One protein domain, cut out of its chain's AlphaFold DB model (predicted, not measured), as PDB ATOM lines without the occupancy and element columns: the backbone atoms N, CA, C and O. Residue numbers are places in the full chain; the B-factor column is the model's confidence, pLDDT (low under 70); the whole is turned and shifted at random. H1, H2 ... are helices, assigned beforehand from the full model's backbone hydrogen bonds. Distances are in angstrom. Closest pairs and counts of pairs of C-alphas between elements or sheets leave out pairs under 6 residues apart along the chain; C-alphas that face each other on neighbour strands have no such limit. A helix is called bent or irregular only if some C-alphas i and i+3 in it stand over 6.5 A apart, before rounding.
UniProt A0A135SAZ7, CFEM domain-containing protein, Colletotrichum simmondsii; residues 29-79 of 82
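Overview. This is residues 29 to 79 of the 82 residues of the protein "CFEM domain-containing protein" of Colletotrichum simmondsii (UniProt A0A135SAZ7). One long kinked helix, H3, runs most of the length of the domain, and a shorter helix, H1, lies beside it and runs the opposite way. Two one-turn helices sit toward the two ends: H2 near the beginning of H3, after a loop that folds back from the end of H1, and H4 just past the end of H3, folded back toward it. The printed part has 51 residues, with four named helices in the order H1, H2, H3, H4 and no named strand; the class is all helix. The whole is compact, with a radius of gyration of the C-alphas of 10.6 A, and elongated in outline, with spans of 28 by 18 by 16 A.

Along the chain. H1 holds residues 29 to 39 and is 14.9 A long from first to last C-alpha, beginning at C-alpha 29 at (-31.040, 18.829, -26.454). H2, residues 48 to 51, follows and is 5.0 A long. H3 holds residues 54 to 72, from C-alpha 54 at (-26.018, 19.234, -46.260) to C-alpha 72 at (-21.903, 19.149, -22.272), a length of 24.3 A. H3 is irregular: C-alphas 63 and 66 are 7.5 A apart, and it has a kink of 51 degrees near residue 66. H4, residues 74 to 77, is 5.1 A long and ends at C-alpha 77 at (-19.627, 16.882, -27.169).

Arrangement. H1 and H3 touch, their closest C-alphas being those of Ala 35 and Gly 64, 4.9 A apart. They run opposite ways at a steep tilt of 37 degrees, only just past shallow; the line of H3 is a rough one. H2 is close to H1 but not clearly touching it, the closest C-alphas being those of Val 36 and Ile 51, 7.5 A apart. H2 and H3 only just touch, with 3 pairs of C-alphas within 8 A, and only at the corner by their link; H3 touches H2 with residues 56 to 60 alone, and the closest C-alphas are those of Ile 51 and Tyr 57, 5.6 A apart. H4 is close to H3 but not clearly touching it, the closest C-alphas being those of Leu 69 and Ala 77, 5.7 A apart. H4 is apart from H1 and from H2. In H1 every O i to N i+4 pair is within hydrogen-bond range, in H3 13 of 15 are, and H2 and H4 are too short for such a pair.

Size, cuts and confidence. The two C-alphas farthest apart are those of Ser 43 and Asp 75, at 29.7 A. The printed part has no cut. The links from H2 to H3 and from H3 to H4 are tight, the link of 8 residues from H1 to H2 is short, and no link is long. The mean pLDDT of the printed part is 95.7, and no printed residue is under 70.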
ATOM      1  N   ILE A  29     -29.695  18.793 -25.852       96.38
ATOM      2  CA  ILE A  29     -31.040  18.829 -26.454       96.38
ATOM      3  C   ILE A  29     -31.523  20.268 -26.670       96.38
ATOM      4  O   ILE A  29     -32.012  20.589 -27.754       96.38
ATOM      5  N   GLU A  30     -31.365  21.148 -25.678       97.62
ATOM      6  CA  GLU A  30     -31.776  22.553 -25.802       97.62
ATOM      7  C   GLU A  30     -30.964  23.280 -26.883       97.62
ATOM      8  O   GLU A  30     -31.534  23.946 -27.750       97.62
ATOM      9  N   CYS A  31     -29.642  23.080 -26.890       98.06
ATOM     10  CA  CYS A  31     -28.743  23.654 -27.887       98.06
ATOM     11  C   CYS A  31     -29.108  23.215 -29.308       98.06
ATOM     12  O   CYS A  31     -29.205  24.052 -30.203       98.06
ATOM     13  N   LEU A  32     -29.336  21.917 -29.519       97.06
ATOM     14  CA  LEU A  32     -29.680  21.357 -30.826       97.06
ATOM     15  C   LEU A  32     -31.078  21.800 -31.268       97.06
ATOM     16  O   LEU A  32     -31.260  22.176 -32.423       97.06
ATOM     17  N   THR A  33     -32.043  21.866 -30.346       97.31
ATOM     18  CA  THR A  33     -33.401  22.360 -30.642       97.31
ATOM     19  C   THR A  33     -33.355  23.814 -31.101       97.31
ATOM     20  O   THR A  33     -33.971  24.177 -32.106       97.31
ATOM     21  N   LYS A  34     -32.580  24.650 -30.400       97.88
ATOM     22  CA  LYS A  34     -32.368  26.049 -30.772       97.88
ATOM     23  C   LYS A  34     -31.614  26.179 -32.096       97.88
ATOM     24  O   LYS A  34     -32.000  26.991 -32.925       97.88
ATOM     25  N   ALA A  35     -30.581  25.372 -32.326       98.06
ATOM     26  CA  ALA A  35     -29.803  25.410 -33.560       98.06
ATOM     27  C   ALA A  35     -30.626  25.005 -34.792       98.06
ATOM     28  O   ALA A  35     -30.503  25.647 -35.832       98.06
ATOM     29  N   VAL A  36     -31.508  24.007 -34.675       98.06
ATOM     30  CA  VAL A  36     -32.466  23.660 -35.739       98.06
ATOM     31  C   VAL A  36     -33.409  24.833 -36.006       98.06
ATOM     32  O   VAL A  36     -33.559  25.243 -37.157       98.06
ATOM     33  N   LYS A  37     -33.988  25.420 -34.951       98.19
ATOM     34  CA  LYS A  37     -34.917  26.553 -35.060       98.19
ATOM     35  C   LYS A  37     -34.279  27.800 -35.685       98.19
ATOM     36  O   LYS A  37     -34.911  28.460 -36.505       98.19
ATOM     37  N   ASP A  38     -33.059  28.130 -35.280       98.06
ATOM     38  CA  ASP A  38     -32.408  29.391 -35.645       98.06
ATOM     39  C   ASP A  38     -31.552  29.265 -36.914       98.06
ATOM     40  O   ASP A  38     -31.346  30.252 -37.618       98.06
ATOM     41  N   GLY A  39     -31.045  28.065 -37.205       97.19
ATOM     42  CA  GLY A  39     -30.144  27.797 -38.324       97.19
ATOM     43  C   GLY A  39     -30.820  27.229 -39.569       97.19
ATOM     44  O   GLY A  39     -30.176  27.164 -40.611       97.19
ATOM     45  N   THR A  40     -32.086  26.803 -39.503       98.12
ATOM     46  CA  THR A  40     -32.744  26.104 -40.622       98.12
ATOM     47  C   THR A  40     -34.198  26.532 -40.823       98.12
ATOM     48  O   THR A  40     -34.722  27.406 -40.130       98.12
ATOM     49  N   LYS A  41     -34.861  25.910 -41.805       97.88
ATOM     50  CA  LYS A  41     -36.321  25.949 -41.991       97.88
ATOM     51  C   LYS A  41     -36.989  24.606 -41.683       97.88
ATOM     52  O   LYS A  41     -38.144  24.416 -42.052       97.88
ATOM     53  N   CYS A  42     -36.269  23.688 -41.039       97.56
ATOM     54  CA  CYS A  42     -36.801  22.382 -40.684       97.56
ATOM     55  C   CYS A  42     -37.946  22.512 -39.684       97.56
ATOM     56  O   CYS A  42     -37.970  23.421 -38.849       97.56
ATOM     57  N   SER A  43     -38.904  21.595 -39.784       96.19
ATOM     58  CA  SER A  43     -40.171  21.696 -39.055       96.19
ATOM     59  C   SER A  43     -39.982  21.531 -37.545       96.19
ATOM     60  O   SER A  43     -40.681  22.155 -36.746       96.19
ATOM     61  N   SER A  44     -39.038  20.677 -37.148       94.69
ATOM     62  CA  SER A  44     -38.668  20.411 -35.760       94.69
ATOM     63  C   SER A  44     -37.308  19.710 -35.693       94.69
ATOM     64  O   SER A  44     -36.724  19.359 -36.716       94.69
ATOM     65  N   ILE A  45     -36.822  19.460 -34.473       93.56
ATOM     66  CA  ILE A  45     -35.629  18.638 -34.221       93.56
ATOM     67  C   ILE A  45     -35.799  17.163 -34.648       93.56
ATOM     68  O   ILE A  45     -34.811  16.454 -34.806       93.56
ATOM     69  N   ASP A  46     -37.034  16.707 -34.871       91.81
ATOM     70  CA  ASP A  46     -37.334  15.344 -35.327       91.81
ATOM     71  C   ASP A  46     -37.418  15.234 -36.865       91.81
ATOM     72  O   ASP A  46     -37.577  14.137 -37.399       91.81
ATOM     73  N   ASP A  47     -37.298  16.351 -37.596       93.56
ATOM     74  CA  ASP A  47     -37.317  16.401 -39.065       93.56
ATOM     75  C   ASP A  47     -35.957  15.975 -39.643       93.56
ATOM     76  O   ASP A  47     -35.184  16.769 -40.184       93.56
ATOM     77  N   SER A  48     -35.634  14.694 -39.459       89.94
ATOM     78  CA  SER A  48     -34.331  14.121 -39.802       89.94
ATOM     79  C   SER A  48     -33.985  14.271 -41.282       89.94
ATOM     80  O   SER A  48     -32.830  14.536 -41.606       89.94
ATOM     81  N   ALA A  49     -34.971  14.166 -42.177       93.31
ATOM     82  CA  ALA A  49     -34.769  14.370 -43.607       93.31
ATOM     83  C   ALA A  49     -34.271  15.793 -43.896       93.31
ATOM     84  O   ALA A  49     -33.242  15.957 -44.544       93.31
ATOM     85  N   CYS A  50     -34.939  16.813 -43.349       96.75
ATOM     86  CA  CYS A  50     -34.519  18.199 -43.521       96.75
ATOM     87  C   CYS A  50     -33.173  18.496 -42.845       96.75
ATOM     88  O   CYS A  50     -32.324  19.173 -43.427       96.75
ATOM     89  N   ILE A  51     -32.956  17.991 -41.628       95.75
ATOM     90  CA  ILE A  51     -31.719  18.211 -40.861       95.75
ATOM     91  C   ILE A  51     -30.502  17.625 -41.587       95.75
ATOM     92  O   ILE A  51     -29.428  18.227 -41.559       95.75
ATOM     93  N   CYS A  52     -30.673  16.477 -42.246       94.12
ATOM     94  CA  CYS A  52     -29.614  15.789 -42.980       94.12
ATOM     95  C   CYS A  52     -29.299  16.410 -44.349       94.12
ATOM     96  O   CYS A  52     -28.308  16.016 -44.968       94.12
ATOM     97  N   GLU A  53     -30.074  17.395 -44.813       97.69
ATOM     98  CA  GLU A  53     -29.668  18.210 -45.956       97.69
ATOM     99  C   GLU A  53     -28.355  18.922 -45.631       97.69
ATOM    100  O   GLU A  53     -28.194  19.535 -44.570       97.69
ATOM    101  N   ALA A  54     -27.398  18.860 -46.554       97.62
ATOM    102  CA  ALA A  54     -26.018  19.234 -46.260       97.62
ATOM    103  C   ALA A  54     -25.875  20.689 -45.758       97.62
ATOM    104  O   ALA A  54     -25.056  20.962 -44.878       97.62
ATOM    105  N   ASP A  55     -26.675  21.620 -46.290       98.25
ATOM    106  CA  ASP A  55     -26.697  23.025 -45.858       98.25
ATOM    107  C   ASP A  55     -27.323  23.220 -44.471       98.25
ATOM    108  O   ASP A  55     -26.820  24.014 -43.669       98.25
ATOM    109  N   ASN A  56     -28.381  22.468 -44.157       98.31
ATOM    110  CA  ASN A  56     -29.040  22.529 -42.856       98.31
ATOM    111  C   ASN A  56     -28.134  21.948 -41.772       98.31
ATOM    112  O   ASN A  56     -27.929  22.594 -40.746       98.31
ATOM    113  N   TYR A  57     -27.503  20.801 -42.032       96.94
ATOM    114  CA  TYR A  57     -26.532  20.202 -41.120       96.94
ATOM    115  C   TYR A  57     -25.391  21.172 -40.776       96.94
ATOM    116  O   TYR A  57     -25.084  21.397 -39.602       96.94
ATOM    117  N   ARG A  58     -24.793  21.814 -41.792       98.25
ATOM    118  CA  ARG A  58     -23.731  22.818 -41.591       98.25
ATOM    119  C   ARG A  58     -24.212  24.022 -40.785       98.25
ATOM    120  O   ARG A  58     -23.478  24.508 -39.919       98.25
ATOM    121  N   SER A  59     -25.424  24.501 -41.052       98.31
ATOM    122  CA  SER A  59     -26.010  25.636 -40.333       98.31
ATOM    123  C   SER A  59     -26.282  25.296 -38.866       98.31
ATOM    124  O   SER A  59     -25.900  26.063 -37.981       98.31
ATOM    125  N   ILE A  60     -26.836  24.112 -38.593       97.88
ATOM    126  CA  ILE A  60     -27.055  23.599 -37.231       97.88
ATOM    127  C   ILE A  60     -25.732  23.514 -36.478       97.88
ATOM    128  O   ILE A  60     -25.643  24.002 -35.354       97.88
ATOM    129  N   TYR A  61     -24.691  22.948 -37.094       96.06
ATOM    130  CA  TYR A  61     -23.372  22.872 -36.471       96.06
ATOM    131  C   TYR A  61     -22.824  24.268 -36.148       96.06
ATOM    132  O   TYR A  61     -22.432  24.533 -35.013       96.06
ATOM    133  N   THR A  62     -22.863  25.185 -37.117       97.81
ATOM    134  CA  THR A  62     -22.347  26.557 -36.969       97.81
ATOM    135  C   THR A  62     -23.028  27.308 -35.823       97.81
ATOM    136  O   THR A  62     -22.361  27.992 -35.046       97.81
ATOM    137  N   VAL A  63     -24.347  27.163 -35.688       97.94
ATOM    138  CA  VAL A  63     -25.136  27.829 -34.640       97.94
ATOM    139  C   VAL A  63     -25.008  27.116 -33.289       97.94
ATOM    140  O   VAL A  63     -24.963  27.763 -32.243       97.94
ATOM    141  N   GLY A  64     -24.977  25.783 -33.293       96.94
ATOM    142  CA  GLY A  64     -25.137  24.963 -32.095       96.94
ATOM    143  C   GLY A  64     -23.843  24.567 -31.391       96.94
ATOM    144  O   GLY A  64     -23.862  24.402 -30.170       96.94
ATOM    145  N   VAL A  65     -22.721  24.428 -32.108       96.00
ATOM    146  CA  VAL A  65     -21.515  23.756 -31.580       96.00
ATOM    147  C   VAL A  65     -20.988  24.387 -30.290       96.00
ATOM    148  O   VAL A  65     -20.704  23.676 -29.330       96.00
ATOM    149  N   ASN A  66     -20.935  25.719 -30.211       97.06
ATOM    150  CA  ASN A  66     -20.455  26.406 -29.011       97.06
ATOM    151  C   ASN A  66     -21.391  26.198 -27.815       97.06
ATOM    152  O   ASN A  66     -20.917  26.007 -26.701       97.06
ATOM    153  N   CYS A  67     -22.708  26.183 -28.039       98.25
ATOM    154  CA  CYS A  67     -23.676  25.884 -26.983       98.25
ATOM    155  C   CYS A  67     -23.473  24.459 -26.454       98.25
ATOM    156  O   CYS A  67     -23.380  24.263 -25.245       98.25
ATOM    157  N   VAL A  68     -23.330  23.479 -27.354       97.25
ATOM    158  CA  VAL A  68     -23.127  22.071 -26.974       97.25
ATOM    159  C   VAL A  68     -21.821  21.893 -26.198       97.25
ATOM    160  O   VAL A  68     -21.831  21.249 -25.153       97.25
ATOM    161  N   LEU A  69     -20.720  22.505 -26.644       96.31
ATOM    162  CA  LEU A  69     -19.435  22.451 -25.935       96.31
ATOM    163  C   LEU A  69     -19.530  23.021 -24.512       96.31
ATOM    164  O   LEU A  69     -18.973  22.436 -23.587       96.31
ATOM    165  N   GLN A  70     -20.249  24.132 -24.330       97.00
ATOM    166  CA  GLN A  70     -20.436  24.755 -23.015       97.00
ATOM    167  C   GLN A  70     -21.361  23.936 -22.107       97.00
ATOM    168  O   GLN A  70     -21.091  23.798 -20.918       97.00
ATOM    169  N   ALA A  71     -22.444  23.380 -22.654       97.56
ATOM    170  CA  ALA A  71     -23.443  22.652 -21.876       97.56
ATOM    171  C   ALA A  71     -23.013  21.219 -21.522       97.56
ATOM    172  O   ALA A  71     -23.374  20.709 -20.463       97.56
ATOM    173  N   CYS A  72     -22.271  20.557 -22.412       96.44
ATOM    174  CA  CYS A  72     -21.903  19.149 -22.272       96.44
ATOM    175  C   CYS A  72     -20.444  18.920 -21.872       96.44
ATOM    176  O   CYS A  72     -20.107  17.821 -21.439       96.44
ATOM    177  N   GLY A  73     -19.577  19.923 -22.020       94.94
ATOM    178  CA  GLY A  73     -18.131  19.729 -21.966       94.94
ATOM    179  C   GLY A  73     -17.588  19.085 -23.246       94.94
ATOM    180  O   GLY A  73     -18.313  18.442 -24.009       94.94
ATOM    181  N   SER A  74     -16.293  19.280 -23.498       91.44
ATOM    182  CA  SER A  74     -15.657  18.883 -24.758       91.44
ATOM    183  C   SER A  74     -15.690  17.377 -24.996       91.44
ATOM    184  O   SER A  74     -16.071  16.973 -26.090       91.44
ATOM    185  N   ASP A  75     -15.380  16.563 -23.985       91.62
ATOM    186  CA  ASP A  75     -15.296  15.102 -24.131       91.62
ATOM    187  C   ASP A  75     -16.639  14.492 -24.558       91.62
ATOM    188  O   ASP A  75     -16.712  13.735 -25.525       91.62
ATOM    189  N   VAL A  76     -17.732  14.904 -23.904       92.00
ATOM    190  CA  VAL A  76     -19.093  14.454 -24.240       92.00
ATOM    191  C   VAL A  76     -19.522  14.980 -25.610       92.00
ATOM    192  O   VAL A  76     -20.123  14.244 -26.391       92.00
ATOM    193  N   ALA A  77     -19.216  16.242 -25.921       88.88
ATOM    194  CA  ALA A  77     -19.627  16.882 -27.169       88.88
ATOM    195  C   ALA A  77     -18.968  16.268 -28.416       88.88
ATOM    196  O   ALA A  77     -19.609  16.194 -29.462       88.88
ATOM    197  N   ILE A  78     -17.709  15.829 -28.315       86.69
ATOM    198  CA  ILE A  78     -16.960  15.221 -29.431       86.69
ATOM    199  C   ILE A  78     -17.024  13.689 -29.438       86.69
ATOM    200  O   ILE A  78     -16.413  13.057 -30.297       86.69
ATOM    201  N   GLY A  79     -17.754  13.083 -28.496       78.50
ATOM    202  CA  GLY A  79     -17.895  11.631 -28.401       78.50
ATOM    203  C   GLY A  79     -16.638  10.913 -27.901       78.50
ATOM    204  O   GLY A  79     -16.477   9.719 -28.165       78.50
TER     205      GLY A  79